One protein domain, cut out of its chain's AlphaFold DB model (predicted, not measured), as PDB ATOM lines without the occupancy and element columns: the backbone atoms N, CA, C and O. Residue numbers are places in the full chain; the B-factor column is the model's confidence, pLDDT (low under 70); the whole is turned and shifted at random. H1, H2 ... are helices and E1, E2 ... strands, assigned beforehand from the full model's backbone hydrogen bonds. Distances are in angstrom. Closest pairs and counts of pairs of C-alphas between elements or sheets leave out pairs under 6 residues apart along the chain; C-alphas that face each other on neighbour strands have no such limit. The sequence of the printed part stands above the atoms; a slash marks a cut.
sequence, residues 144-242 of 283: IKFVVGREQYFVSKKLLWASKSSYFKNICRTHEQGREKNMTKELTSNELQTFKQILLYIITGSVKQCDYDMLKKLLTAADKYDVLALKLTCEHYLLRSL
ATOM      1  N   ILE A 144     124.786 213.505 211.036       89.75
ATOM      2  CA  ILE A 144     124.540 212.260 210.313       89.75
ATOM      3  C   ILE A 144     125.613 211.251 210.717       89.75
ATOM      4  O   ILE A 144     126.811 211.545 210.667       89.75
ATOM      5  N   LYS A 145     125.175 210.050 211.105       91.50
ATOM      6  CA  LYS A 145     126.058 208.915 211.380       91.50
ATOM      7  C   LYS A 145     126.358 208.179 210.074       91.50
ATOM      8  O   LYS A 145     125.495 207.487 209.541       91.50
ATOM      9  N   PHE A 146     127.585 208.297 209.582       91.94
ATOM     10  CA  PHE A 146     128.093 207.505 208.466       91.94
ATOM     11  C   PHE A 146     128.736 206.218 208.977       91.94
ATOM     12  O   PHE A 146     129.568 206.259 209.883       91.94
ATOM     13  N   VAL A 147     128.396 205.084 208.368       92.19
ATOM     14  CA  VAL A 147     129.070 203.798 208.610       92.19
ATOM     15  C   VAL A 147     129.895 203.444 207.383       92.19
ATOM     16  O   VAL A 147     129.341 203.256 206.300       92.19
ATOM     17  N   VAL A 148     131.218 203.368 207.547       92.31
ATOM     18  CA  VAL A 148     132.178 203.133 206.459       92.31
ATOM     19  C   VAL A 148     133.087 201.960 206.829       92.31
ATOM     20  O   VAL A 148     134.060 202.095 207.575       92.31
ATOM     21  N   GLY A 149     132.763 200.771 206.325       91.06
ATOM     22  CA  GLY A 149     133.403 199.531 206.749       91.06
ATOM     23  C   GLY A 149     133.002 199.180 208.182       91.06
ATOM     24  O   GLY A 149     131.830 198.958 208.473       91.06
ATOM     25  N   ARG A 150     133.988 199.120 209.081       89.12
ATOM     26  CA  ARG A 150     133.782 198.854 210.518       89.12
ATOM     27  C   ARG A 150     133.770 200.126 211.369       89.12
ATOM     28  O   ARG A 150     133.610 200.045 212.581       89.12
ATOM     29  N   GLU A 151     133.971 201.284 210.748       87.88
ATOM     30  CA  GLU A 151     134.126 202.564 211.432       87.88
ATOM     31  C   GLU A 151     132.866 203.416 211.307       87.88
ATOM     32  O   GLU A 151     132.099 203.297 210.346       87.88
ATOM     33  N   GLN A 152     132.668 204.286 212.294       89.56
ATOM     34  CA  GLN A 152     131.526 205.187 212.378       89.56
ATOM     35  C   GLN A 152     132.016 206.629 212.485       89.56
ATOM     36  O   GLN A 152     132.923 206.925 213.262       89.56
ATOM     37  N   TYR A 153     131.393 207.517 211.718       87.44
ATOM     38  CA  TYR A 153     131.728 208.935 211.655       87.44
ATOM     39  C   TYR A 153     130.467 209.755 211.899       87.44
ATOM     40  O   TYR A 153     129.458 209.557 211.225       87.44
ATOM     41  N   PHE A 154     130.525 210.690 212.841       87.75
ATOM     42  CA  PHE A 154     129.440 211.631 213.103       87.75
ATOM     43  C   PHE A 154     129.817 212.973 212.486       87.75
ATOM     44  O   PHE A 154     130.792 213.592 212.907       87.75
ATOM     45  N   VAL A 155     129.075 213.400 211.463       86.25
ATOM     46  CA  VAL A 155     129.354 214.650 210.741       86.25
ATOM     47  C   VAL A 155     128.126 215.543 210.792       86.25
ATOM     48  O   VAL A 155     127.037 215.120 210.403       86.25
ATOM     49  N   SER A 156     128.290 216.779 211.261       86.81
ATOM     50  CA  SER A 156     127.186 217.738 211.316       86.81
ATOM     51  C   SER A 156     126.727 218.135 209.910       86.81
ATOM     52  O   SER A 156     127.542 218.321 208.999       86.81
ATOM     53  N   LYS A 157     125.414 218.323 209.728       88.81
ATOM     54  CA  LYS A 157     124.835 218.817 208.468       88.81
ATOM     55  C   LYS A 157     125.440 220.158 208.054       88.81
ATOM     56  O   LYS A 157     125.626 220.391 206.863       88.81
ATOM     57  N   LYS A 158     125.820 220.996 209.024       85.94
ATOM     58  CA  LYS A 158     126.537 222.258 208.797       85.94
ATOM     59  C   LYS A 158     127.884 222.047 208.099       85.94
ATOM     60  O   LYS A 158     128.147 222.709 207.101       85.94
ATOM     61  N   LEU A 159     128.716 221.116 208.575       85.88
ATOM     62  CA  LEU A 159     130.010 220.815 207.944       85.88
ATOM     63  C   LEU A 159     129.833 220.205 206.549       85.88
ATOM     64  O   LEU A 159     130.507 220.609 205.602       85.88
ATOM     65  N   LEU A 160     128.875 219.285 206.403       89.94
ATOM     66  CA  LEU A 160     128.521 218.704 205.107       89.94
ATOM     67  C   LEU A 160     128.087 219.783 204.103       89.94
ATOM     68  O   LEU A 160     128.517 219.754 202.953       89.94
ATOM     69  N   TRP A 161     127.295 220.769 204.531       88.81
ATOM     70  CA  TRP A 161     126.872 221.883 203.677       88.81
ATOM     71  C   TRP A 161     128.026 222.828 203.333       88.81
ATOM     72  O   TRP A 161     128.170 223.237 202.179       88.81
ATOM     73  N   ALA A 162     128.878 223.126 204.318       85.12
ATOM     74  CA  ALA A 162     130.053 223.980 204.164       85.12
ATOM     75  C   ALA A 162     131.090 223.393 203.193       85.12
ATOM     76  O   ALA A 162     131.824 224.151 202.560       85.12
ATOM     77  N   SER A 163     131.104 222.067 203.003       85.12
ATOM     78  CA  SER A 163     131.913 221.416 201.961       85.12
ATOM     79  C   SER A 163     131.528 221.841 200.536       85.12
ATOM     80  O   SER A 163     132.295 221.617 199.604       85.12
ATOM     81  N   LYS A 164     130.337 222.441 200.366       88.25
ATOM     82  CA  LYS A 164     129.712 222.847 199.095       88.25
ATOM     83  C   LYS A 164     129.470 221.718 198.090       88.25
ATOM     84  O   LYS A 164     128.896 221.992 197.042       88.25
ATOM     85  N   SER A 165     129.791 220.480 198.448       94.50
ATOM     86  CA  SER A 165     129.554 219.291 197.639       94.50
ATOM     87  C   SER A 165     128.072 219.076 197.375       94.50
ATOM     88  O   SER A 165     127.258 218.973 198.300       94.50
ATOM     89  N   SER A 166     127.723 218.960 196.097       93.75
ATOM     90  CA  SER A 166     126.379 218.576 195.662       93.75
ATOM     91  C   SER A 166     125.948 217.227 196.247       93.75
ATOM     92  O   SER A 166     124.812 217.093 196.707       93.75
ATOM     93  N   TYR A 167     126.867 216.261 196.325       94.94
ATOM     94  CA  TYR A 167     126.636 214.950 196.930       94.94
ATOM     95  C   TYR A 167     126.245 215.063 198.409       94.94
ATOM     96  O   TYR A 167     125.198 214.557 198.820       94.94
ATOM     97  N   PHE A 168     127.040 215.773 199.216       94.62
ATOM     98  CA  PHE A 168     126.759 215.910 200.646       94.62
ATOM     99  C   PHE A 168     125.541 216.797 200.929       94.62
ATOM    100  O   PHE A 168     124.766 216.488 201.834       94.62
ATOM    101  N   LYS A 169     125.291 217.829 200.113       92.12
ATOM    102  CA  LYS A 169     124.037 218.598 200.168       92.12
ATOM    103  C   LYS A 169     122.818 217.722 199.890       92.12
ATOM    104  O   LYS A 169     121.812 217.851 200.582       92.12
ATOM    105  N   ASN A 170     122.900 216.823 198.909       93.00
ATOM    106  CA  ASN A 170     121.819 215.883 198.629       93.00
ATOM    107  C   ASN A 170     121.565 214.960 199.826       93.00
ATOM    108  O   ASN A 170     120.424 214.840 200.261       93.00
ATOM    109  N   ILE A 171     122.624 214.415 200.437       92.19
ATOM    110  CA  ILE A 171     122.500 213.624 201.670       92.19
ATOM    111  C   ILE A 171     121.798 214.428 202.769       92.19
ATOM    112  O   ILE A 171     120.856 213.925 203.370       92.19
ATOM    113  N   CYS A 172     122.190 215.681 203.007       90.50
ATOM    114  CA  CYS A 172     121.550 216.520 204.024       90.50
ATOM    115  C   CYS A 172     120.046 216.743 203.783       90.50
ATOM    116  O   CYS A 172     119.316 216.942 204.755       90.50
ATOM    117  N   ARG A 173     119.589 216.718 202.522       89.12
ATOM    118  CA  ARG A 173     118.177 216.889 202.142       89.12
ATOM    119  C   ARG A 173     117.364 215.604 202.225       89.12
ATOM    120  O   ARG A 173     116.210 215.655 202.632       89.12
ATOM    121  N   THR A 174     117.928 214.482 201.785       88.62
ATOM    122  CA  THR A 174     117.173 213.233 201.599       88.62
ATOM    123  C   THR A 174     117.316 212.263 202.763       88.62
ATOM    124  O   THR A 174     116.529 211.329 202.877       88.62
ATOM    125  N   HIS A 175     118.349 212.418 203.593       87.50
ATOM    126  CA  HIS A 175     118.620 211.487 204.680       87.50
ATOM    127  C   HIS A 175     117.648 211.691 205.847       87.50
ATOM    128  O   HIS A 175     117.570 212.775 206.429       87.50
ATOM    129  N   GLU A 176     116.958 210.617 206.222       84.75
ATOM    130  CA  GLU A 176     116.020 210.601 207.343       84.75
ATOM    131  C   GLU A 176     116.732 210.763 208.693       84.75
ATOM    132  O   GLU A 176     117.730 210.099 208.984       84.75
ATOM    133  N   GLN A 177     116.189 211.632 209.542       79.69
ATOM    134  CA  GLN A 177     116.712 211.883 210.882       79.69
ATOM    135  C   GLN A 177     116.734 210.603 211.733       79.69
ATOM    136  O   GLN A 177     115.797 209.806 211.726       79.69
ATOM    137  N   GLY A 178     117.823 210.403 212.480       77.00
ATOM    138  CA  GLY A 178     117.995 209.266 213.393       77.00
ATOM    139  C   GLY A 178     118.389 207.937 212.737       77.00
ATOM    140  O   GLY A 178     118.694 206.986 213.456       77.00
ATOM    141  N   ARG A 179     118.434 207.851 211.400       87.38
ATOM    142  CA  ARG A 179     118.983 206.682 210.690       87.38
ATOM    143  C   ARG A 179     120.486 206.828 210.446       87.38
ATOM    144  O   ARG A 179     121.053 207.910 210.563       87.38
ATOM    145  N   GLU A 180     121.157 205.717 210.158       90.06
ATOM    146  CA  GLU A 180     122.561 205.736 209.745       90.06
ATOM    147  C   GLU A 180     122.690 205.679 208.221       90.06
ATOM    148  O   GLU A 180     121.976 204.933 207.547       90.06
ATOM    149  N   LYS A 181     123.653 206.426 207.676       92.31
ATOM    150  CA  LYS A 181     124.040 206.359 206.267       92.31
ATOM    151  C   LYS A 181     125.139 205.309 206.112       92.31
ATOM    152  O   LYS A 181     126.320 205.577 206.344       92.31
ATOM    153  N   ASN A 182     124.747 204.087 205.760       93.12
ATOM    154  CA  ASN A 182     125.683 202.975 205.616       93.12
ATOM    155  C   ASN A 182     126.336 202.955 204.228       93.12
ATOM    156  O   ASN A 182     125.810 202.387 203.276       93.12
ATOM    157  N   MET A 183     127.529 203.535 204.146       93.44
ATOM    158  CA  MET A 183     128.324 203.606 202.923       93.44
ATOM    159  C   MET A 183     129.021 202.286 202.585       93.44
ATOM    160  O   MET A 183     129.467 202.098 201.460       93.44
ATOM    161  N   THR A 184     129.109 201.343 203.524       90.00
ATOM    162  CA  THR A 184     129.838 200.076 203.329       90.00
ATOM    163  C   THR A 184     129.290 199.240 202.179       90.00
ATOM    164  O   THR A 184     130.040 198.512 201.541       90.00
ATOM    165  N   LYS A 185     127.982 199.337 201.918       86.12
ATOM    166  CA  LYS A 185     127.320 198.631 200.814       86.12
ATOM    167  C   LYS A 185     127.348 199.413 199.499       86.12
ATOM    168  O   LYS A 185     127.121 198.829 198.449       86.12
ATOM    169  N   GLU A 186     127.586 200.721 199.571       89.00
ATOM    170  CA  GLU A 186     127.559 201.641 198.427       89.00
ATOM    171  C   GLU A 186     128.953 201.841 197.809       89.00
ATOM    172  O   GLU A 186     129.062 202.300 196.675       89.00
ATOM    173  N   LEU A 187     130.016 201.512 198.549       91.81
ATOM    174  CA  LEU A 187     131.406 201.736 198.162       91.81
ATOM    175  C   LEU A 187     132.116 200.426 197.824       91.81
ATOM    176  O   LEU A 187     131.948 199.415 198.508       91.81
ATOM    177  N   THR A 188     132.992 200.462 196.823       90.50
ATOM    178  CA  THR A 188     133.940 199.366 196.588       90.50
ATOM    179  C   THR A 188     135.006 199.309 197.689       90.50
ATOM    180  O   THR A 188     135.255 200.285 198.402       90.50
ATOM    181  N   SER A 189     135.708 198.173 197.801       81.62
ATOM    182  CA  SER A 189     136.792 198.012 198.785       81.62
ATOM    183  C   SER A 189     137.885 199.082 198.649       81.62
ATOM    184  O   SER A 189     138.454 199.510 199.653       81.62
ATOM    185  N   ASN A 190     138.158 199.531 197.421       81.12
ATOM    186  CA  ASN A 190     139.156 200.565 197.145       81.12
ATOM    187  C   ASN A 190     138.662 201.966 197.536       81.12
ATOM    188  O   ASN A 190     139.453 202.788 197.991       81.12
ATOM    189  N   GLU A 191     137.360 202.227 197.415       90.94
ATOM    190  CA  GLU A 191     136.758 203.528 197.728       90.94
ATOM    191  C   GLU A 191     136.511 203.743 199.220       90.94
ATOM    192  O   GLU A 191     136.443 204.884 199.672       90.94
ATOM    193  N   LEU A 192     136.400 202.668 200.006       92.94
ATOM    194  CA  LEU A 192     136.201 202.769 201.453       92.94
ATOM    195  C   LEU A 192     137.269 203.644 202.112       92.94
ATOM    196  O   LEU A 192     136.943 204.504 202.927       92.94
ATOM    197  N   GLN A 193     138.539 203.449 201.755       91.25
ATOM    198  CA  GLN A 193     139.638 204.195 202.368       91.25
ATOM    199  C   GLN A 193     139.635 205.665 201.949       91.25
ATOM    200  O   GLN A 193     139.807 206.546 202.790       91.25
ATOM    201  N   THR A 194     139.382 205.959 200.674       93.56
ATOM    202  CA  THR A 194     139.313 207.345 200.193       93.56
ATOM    203  C   THR A 194     138.101 208.076 200.752       93.56
ATOM    204  O   THR A 194     138.209 209.238 201.130       93.56
ATOM    205  N   PHE A 195     136.959 207.398 200.893       95.62
ATOM    206  CA  PHE A 195     135.759 208.004 201.465       95.62
ATOM    207  C   PHE A 195     135.935 208.341 202.950       95.62
ATOM    208  O   PHE A 195     135.511 209.407 203.390       95.62
ATOM    209  N   LYS A 196     136.631 207.489 203.718       92.75
ATOM    210  CA  LYS A 196     137.028 207.825 205.097       92.75
ATOM    211  C   LYS A 196     137.854 209.107 205.149       92.75
ATOM    212  O   LYS A 196     137.578 209.967 205.978       92.75
ATOM    213  N   GLN A 197     138.824 209.266 204.246       93.25
ATOM    214  CA  GLN A 197     139.630 210.490 204.180       93.25
ATOM    215  C   GLN A 197     138.799 211.722 203.810       93.25
ATOM    216  O   GLN A 197     139.032 212.789 204.367       93.25
ATOM    217  N   ILE A 198     137.790 211.580 202.945       95.31
ATOM    218  CA  ILE A 198     136.848 212.669 202.649       95.31
ATOM    219  C   ILE A 198     136.088 213.090 203.911       95.31
ATOM    220  O   ILE A 198     136.034 214.279 204.221       95.31
ATOM    221  N   LEU A 199     135.527 212.135 204.662       91.19
ATOM    222  CA  LEU A 199     134.813 212.448 205.903       91.19
ATOM    223  C   LEU A 199     135.738 213.095 206.937       91.19
ATOM    224  O   LEU A 199     135.367 214.096 207.544       91.19
ATOM    225  N   LEU A 200     136.952 212.563 207.102       88.25
ATOM    226  CA  LEU A 200     137.961 213.150 207.981       88.25
ATOM    227  C   LEU A 200     138.286 214.583 207.566       88.25
ATOM    228  O   LEU A 200     138.248 215.461 208.418       88.25
ATOM    229  N   TYR A 201     138.512 214.840 206.277       88.88
ATOM    230  CA  TYR A 201     138.759 216.188 205.774       88.88
ATOM    231  C   TYR A 201     137.588 217.135 206.053       88.88
ATOM    232  O   TYR A 201     137.812 218.270 206.455       88.88
ATOM    233  N   ILE A 202     136.339 216.693 205.892       85.88
ATOM    234  CA  ILE A 202     135.167 217.528 206.198       85.88
ATOM    235  C   ILE A 202     135.096 217.862 207.696       85.88
ATOM    236  O   ILE A 202     134.706 218.969 208.060       85.88
ATOM    237  N   ILE A 203     135.492 216.928 208.563       82.38
ATOM    238  CA  ILE A 203     135.512 217.129 210.018       82.38
ATOM    239  C   ILE A 203     136.674 218.041 210.442       82.38
ATOM    240  O   ILE A 203     136.491 218.910 211.292       82.38
ATOM    241  N   THR A 204     137.873 217.838 209.889       81.12
ATOM    242  CA  THR A 204     139.119 218.452 210.386       81.12
ATOM    243  C   THR A 204     139.649 219.593 209.522       81.12
ATOM    244  O   THR A 204     140.607 220.257 209.915       81.12
ATOM    245  N   GLY A 205     139.104 219.782 208.321       79.38
ATOM    246  CA  GLY A 205     139.602 220.716 207.310       79.38
ATOM    247  C   GLY A 205     141.001 220.390 206.774       79.38
ATOM    248  O   GLY A 205     141.643 221.264 206.198       79.38
ATOM    249  N   SER A 206     141.522 219.180 207.004       77.25
ATOM    250  CA  SER A 206     142.920 218.836 206.717       77.25
ATOM    251  C   SER A 206     143.091 217.407 206.211       77.25
ATOM    252  O   SER A 206     142.406 216.484 206.648       77.25
ATOM    253  N   VAL A 207     144.040 217.223 205.291       79.12
ATOM    254  CA  VAL A 207     144.479 215.905 204.818       79.12
ATOM    255  C   VAL A 207     145.636 215.454 205.709       79.12
ATOM    256  O   VAL A 207     146.664 216.128 205.783       79.12
ATOM    257  N   LYS A 208     145.467 214.342 206.433       75.25
ATOM    258  CA  LYS A 208     146.564 213.723 207.202       75.25
ATOM    259  C   LYS A 208     147.595 213.115 206.245       75.25
ATOM    260  O   LYS A 208     147.283 212.921 205.076       75.25
ATOM    261  N   GLN A 209     148.802 212.809 206.736       68.12
ATOM    262  CA  GLN A 209     149.888 212.215 205.940       68.12
ATOM    263  C   GLN A 209     149.380 211.040 205.087       68.12
ATOM    264  O   GLN A 209     149.126 209.952 205.598       68.12
ATOM    265  N   CYS A 210     149.211 211.302 203.794       81.94
ATOM    266  CA  CYS A 210     148.907 210.319 202.769       81.94
ATOM    267  C   CYS A 210     150.183 210.102 201.966       81.94
ATOM    268  O   CYS A 210     150.895 211.065 201.668       81.94
ATOM    269  N   ASP A 211     150.465 208.852 201.614       90.56
ATOM    270  CA  ASP A 211     151.466 208.581 200.593       90.56
ATOM    271  C   ASP A 211     150.976 209.050 199.212       90.56
ATOM    272  O   ASP A 211     149.821 209.453 199.021       90.56
ATOM    273  N   TYR A 212     151.890 209.025 198.247       91.81
ATOM    274  CA  TYR A 212     151.639 209.483 196.887       91.81
ATOM    275  C   TYR A 212     150.463 208.745 196.222       91.81
ATOM    276  O   TYR A 212     149.580 209.376 195.641       91.81
ATOM    277  N   ASP A 213     150.389 207.419 196.359       94.12
ATOM    278  CA  ASP A 213     149.332 206.618 195.734       94.12
ATOM    279  C   ASP A 213     147.960 206.859 196.363       94.12
ATOM    280  O   ASP A 213     146.946 206.929 195.659       94.12
ATOM    281  N   MET A 214     147.907 207.016 197.683       93.38
ATOM    282  CA  MET A 214     146.687 207.363 198.396       93.38
ATOM    283  C   MET A 214     146.203 208.756 198.007       93.38
ATOM    284  O   MET A 214     145.002 208.958 197.831       93.38
ATOM    285  N   LEU A 215     147.117 209.707 197.817       94.69
ATOM    286  CA  LEU A 215     146.781 211.065 197.414       94.69
ATOM    287  C   LEU A 215     146.195 211.126 195.994       94.69
ATOM    288  O   LEU A 215     145.210 211.832 195.779       94.69
ATOM    289  N   LYS A 216     146.719 210.329 195.051       96.69
ATOM    290  CA  LYS A 216     146.124 210.174 193.710       96.69
ATOM    291  C   LYS A 216     144.694 209.637 193.785       96.69
ATOM    292  O   LYS A 216     143.781 210.203 193.190       96.69
ATOM    293  N   LYS A 217     144.477 208.579 194.575       96.25
ATOM    294  CA  LYS A 217     143.138 208.002 194.786       96.25
ATOM    295  C   LYS A 217     142.192 208.999 195.462       96.25
ATOM    296  O   LYS A 217     141.014 209.068 195.113       96.25
ATOM    297  N   LEU A 218     142.701 209.780 196.416       96.38
ATOM    298  CA  LEU A 218     141.931 210.806 197.110       96.38
ATOM    299  C   LEU A 218     141.541 211.952 196.176       96.38
ATOM    300  O   LEU A 218     140.409 212.413 196.265       96.38
ATOM    301  N   LEU A 219     142.418 212.357 195.251       97.38
ATOM    302  CA  LEU A 219     142.093 213.337 194.215       97.38
ATOM    303  C   LEU A 219     140.916 212.858 193.351       97.38
ATOM    304  O   LEU A 219     139.934 213.584 193.196       97.38
ATOM    305  N   THR A 220     140.974 211.618 192.854       97.12
ATOM    306  CA  THR A 220     139.879 211.016 192.076       97.12
ATOM    307  C   THR A 220     138.576 210.966 192.875       97.12
ATOM    308  O   THR A 220     137.508 211.290 192.359       97.12
ATOM    309  N   ALA A 221     138.647 210.594 194.155       96.25
ATOM    310  CA  ALA A 221     137.471 210.553 195.014       96.25
ATOM    311  C   ALA A 221     136.919 211.961 195.304       96.25
ATOM    312  O   ALA A 221     135.707 212.155 195.301       96.25
ATOM    313  N   ALA A 222     137.780 212.955 195.523       96.50
ATOM    314  CA  ALA A 222     137.367 214.330 195.780       96.50
ATOM    315  C   ALA A 222     136.623 214.940 194.585       96.50
ATOM    316  O   ALA A 222     135.648 215.657 194.795       96.50
ATOM    317  N   ASP A 223     137.032 214.613 193.356       96.88
ATOM    318  CA  ASP A 223     136.287 214.967 192.144       96.88
ATOM    319  C   ASP A 223     134.935 214.240 192.085       96.88
ATOM    320  O   ASP A 223     133.892 214.878 191.960       96.88
ATOM    321  N   LYS A 224     134.925 212.916 192.300       95.62
ATOM    322  CA  LYS A 224     133.698 212.099 192.291       95.62
ATOM    323  C   LYS A 224     132.634 212.578 193.285       95.62
ATOM    324  O   LYS A 224     131.448 212.566 192.966       95.62
ATOM    325  N   TYR A 225     133.042 212.948 194.498       95.75
ATOM    326  CA  TYR A 225     132.140 213.426 195.552       95.75
ATOM    327  C   TYR A 225     132.006 214.951 195.580       95.75
ATOM    328  O   TYR A 225     131.407 215.484 196.515       95.75
ATOM    329  N   ASP A 226     132.532 215.653 194.572       96.12
ATOM    330  CA  ASP A 226     132.386 217.099 194.401       96.12
ATOM    331  C   ASP A 226     132.864 217.907 195.627       96.12
ATOM    332  O   ASP A 226     132.254 218.879 196.064       96.12
ATOM    333  N   VAL A 227     133.967 217.480 196.246       95.06
ATOM    334  CA  VAL A 227     134.574 218.174 197.392       95.06
ATOM    335  C   VAL A 227     135.714 219.050 196.887       95.06
ATOM    336  O   VAL A 227     136.893 218.729 197.041       95.06
ATOM    337  N   LEU A 228     135.358 220.176 196.266       91.62
ATOM    338  CA  LEU A 228     136.301 221.031 195.537       91.62
ATOM    339  C   LEU A 228     137.510 221.484 196.373       91.62
ATOM    340  O   LEU A 228     138.639 221.463 195.890       91.62
ATOM    341  N   ALA A 229     137.298 221.857 197.637       86.69
ATOM    342  CA  ALA A 229     138.389 222.285 198.518       86.69
ATOM    343  C   ALA A 229     139.411 221.159 198.769       86.69
ATOM    344  O   ALA A 229     140.620 221.394 198.751       86.69
ATOM    345  N   LEU A 230     138.934 219.922 198.937       92.81
ATOM    346  CA  LEU A 230     139.795 218.749 199.083       92.81
ATOM    347  C   LEU A 230     140.509 218.419 197.773       92.81
ATOM    348  O   LEU A 230     141.695 218.101 197.797       92.81
ATOM    349  N   LYS A 231     139.806 218.521 196.641       95.19
ATOM    350  CA  LYS A 231     140.379 218.301 195.312       95.19
ATOM    351  C   LYS A 231     141.575 219.227 195.084       95.19
ATOM    352  O   LYS A 231     142.682 218.731 194.904       95.19
ATOM    353  N   LEU A 232     141.389 220.538 195.261       91.12
ATOM    354  CA  LEU A 232     142.468 221.530 195.175       91.12
ATOM    355  C   LEU A 232     143.600 221.246 196.171       91.12
ATOM    356  O   LEU A 232     144.776 221.347 195.832       91.12
ATOM    357  N   THR A 233     143.262 220.832 197.396       87.75
ATOM    358  CA  THR A 233     144.264 220.432 198.394       87.75
ATOM    359  C   THR A 233     145.126 219.272 197.878       87.75
ATOM    360  O   THR A 233     146.351 219.325 197.982       87.75
ATOM    361  N   CYS A 234     144.517 218.243 197.282       93.81
ATOM    362  CA  CYS A 234     145.243 217.110 196.705       93.81
ATOM    363  C   CYS A 234     146.097 217.527 195.501       93.81
ATOM    364  O   CYS A 234     147.244 217.095 195.405       93.81
ATOM    365  N   GLU A 235     145.578 218.402 194.634       93.50
ATOM    366  CA  GLU A 235     146.323 218.968 193.501       93.50
ATOM    367  C   GLU A 235     147.614 219.652 193.968       93.50
ATOM    368  O   GLU A 235     148.688 219.377 193.435       93.50
ATOM    369  N   HIS A 236     147.549 220.467 195.025       88.31
ATOM    370  CA  HIS A 236     148.734 221.114 195.591       88.31
ATOM    371  C   HIS A 236     149.757 220.121 196.148       88.31
ATOM    372  O   HIS A 236     150.958 220.300 195.941       88.31
ATOM    373  N   TYR A 237     149.319 219.083 196.864       87.38
ATOM    374  CA  TYR A 237     150.247 218.091 197.406       87.38
ATOM    375  C   TYR A 237     150.904 217.249 196.301       87.38
ATOM    376  O   TYR A 237     152.109 217.019 196.374       87.38
ATOM    377  N   LEU A 238     150.157 216.850 195.265       93.19
ATOM    378  CA  LEU A 238     150.696 216.083 194.133       93.19
ATOM    379  C   LEU A 238     151.659 216.916 193.288       93.19
ATOM    380  O   LEU A 238     152.692 216.407 192.856       93.19
ATOM    381  N   LEU A 239     151.369 218.208 193.109       91.06
ATOM    382  CA  LEU A 239     152.261 219.111 192.391       91.06
ATOM    383  C   LEU A 239     153.610 219.266 193.110       91.06
ATOM    384  O   LEU A 239     154.649 219.361 192.469       91.06
ATOM    385  N   ARG A 240     153.624 219.240 194.448       88.31
ATOM    386  CA  ARG A 240     154.870 219.278 195.236       88.31
ATOM    387  C   ARG A 240     155.718 218.016 195.097       88.31
ATOM    388  O   ARG A 240     156.906 218.067 195.398       88.31
ATOM    389  N   SER A 241     155.115 216.901 194.692       88.62
ATOM    390  CA  SER A 241     155.819 215.652 194.397       88.62
ATOM    391  C   SER A 241     156.126 215.482 192.910       88.62
ATOM    392  O   SER A 241     156.511 214.389 192.511       88.62
ATOM    393  N   LEU A 242     155.918 216.514 192.084       91.00
ATOM    394  CA  LEU A 242     156.163 216.455 190.648       91.00
ATOM    395  C   LEU A 242     157.656 216.252 190.358       91.00
ATOM    396  O   LEU A 242     158.504 217.014 190.824       91.00
TER     397      LEU A 242
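This is residues 144 to 242 of the 283 residues of the protein "speckle-type POZ protein-like isoform X4" of Temnothorax curvispinosus (UniProt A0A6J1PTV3). A small three-stranded sheet has the long helix H3 over one face, and on the far side of H3 the helical hairpin H4 and H5 crosses it and reaches away from the sheet. A shorter helical hairpin, H1 and H2, follows E2 at one end of the sheet. The printed part has 99 residues with five named helices and three named strands, ordered E1 E2 H1 H2 E3 H3 H4 H5; the sheet, E2 E1 E3, is mixed. The class is mostly helix, and the whole is compact, with a radius of gyration of the C-alphas of 13.2 A and spans of 45 by 26 by 20 A.

E1 is residues 144 to 148, from C-alpha 144 at (124.540, 212.260, 210.313); E2 is 151 to 156, 16.7 A; E3 is 180 to 182. H3 is 189 to 204, 23.6 A. H1 is 157 to 162 and H2 166 to 174. H4, 212 to 224, and H5, 228 to 240, are each 18.7 A; H5 ends at (154.870, 219.278, 195.236).

E2 and E1, a hairpin, are antiparallel, with N 146 and O 153 at 2.8 A. E1 and E3 are parallel, with N 181 and O 145 at 2.8 A. H3 is on the sheet, two layers with the helix on one face, at a height over the sheet of 9.5 A. H4 touches H3, about perpendicular at 79 degrees, closest at the C-alphas of Thr 194 and Leu 218, 5.3 A. H5 touches H4, opposite ways at a shallow tilt of 27 degrees, closest at the C-alphas of Ala 222 and Lys 231, 5.0 A. H1 touches H2, closest at the C-alphas of Leu 160 and Phe 168, 5.6 A. Every O i to N i+4 pair is within hydrogen-bond range in H1, H2, H4 and H5, and 10 of 12 in H3.

The C-alphas farthest apart, of Gly 178 and Leu 242, are 45.0 A apart. The printed part has no cut and no long link; Gln 209 alone has pLDDT under 70.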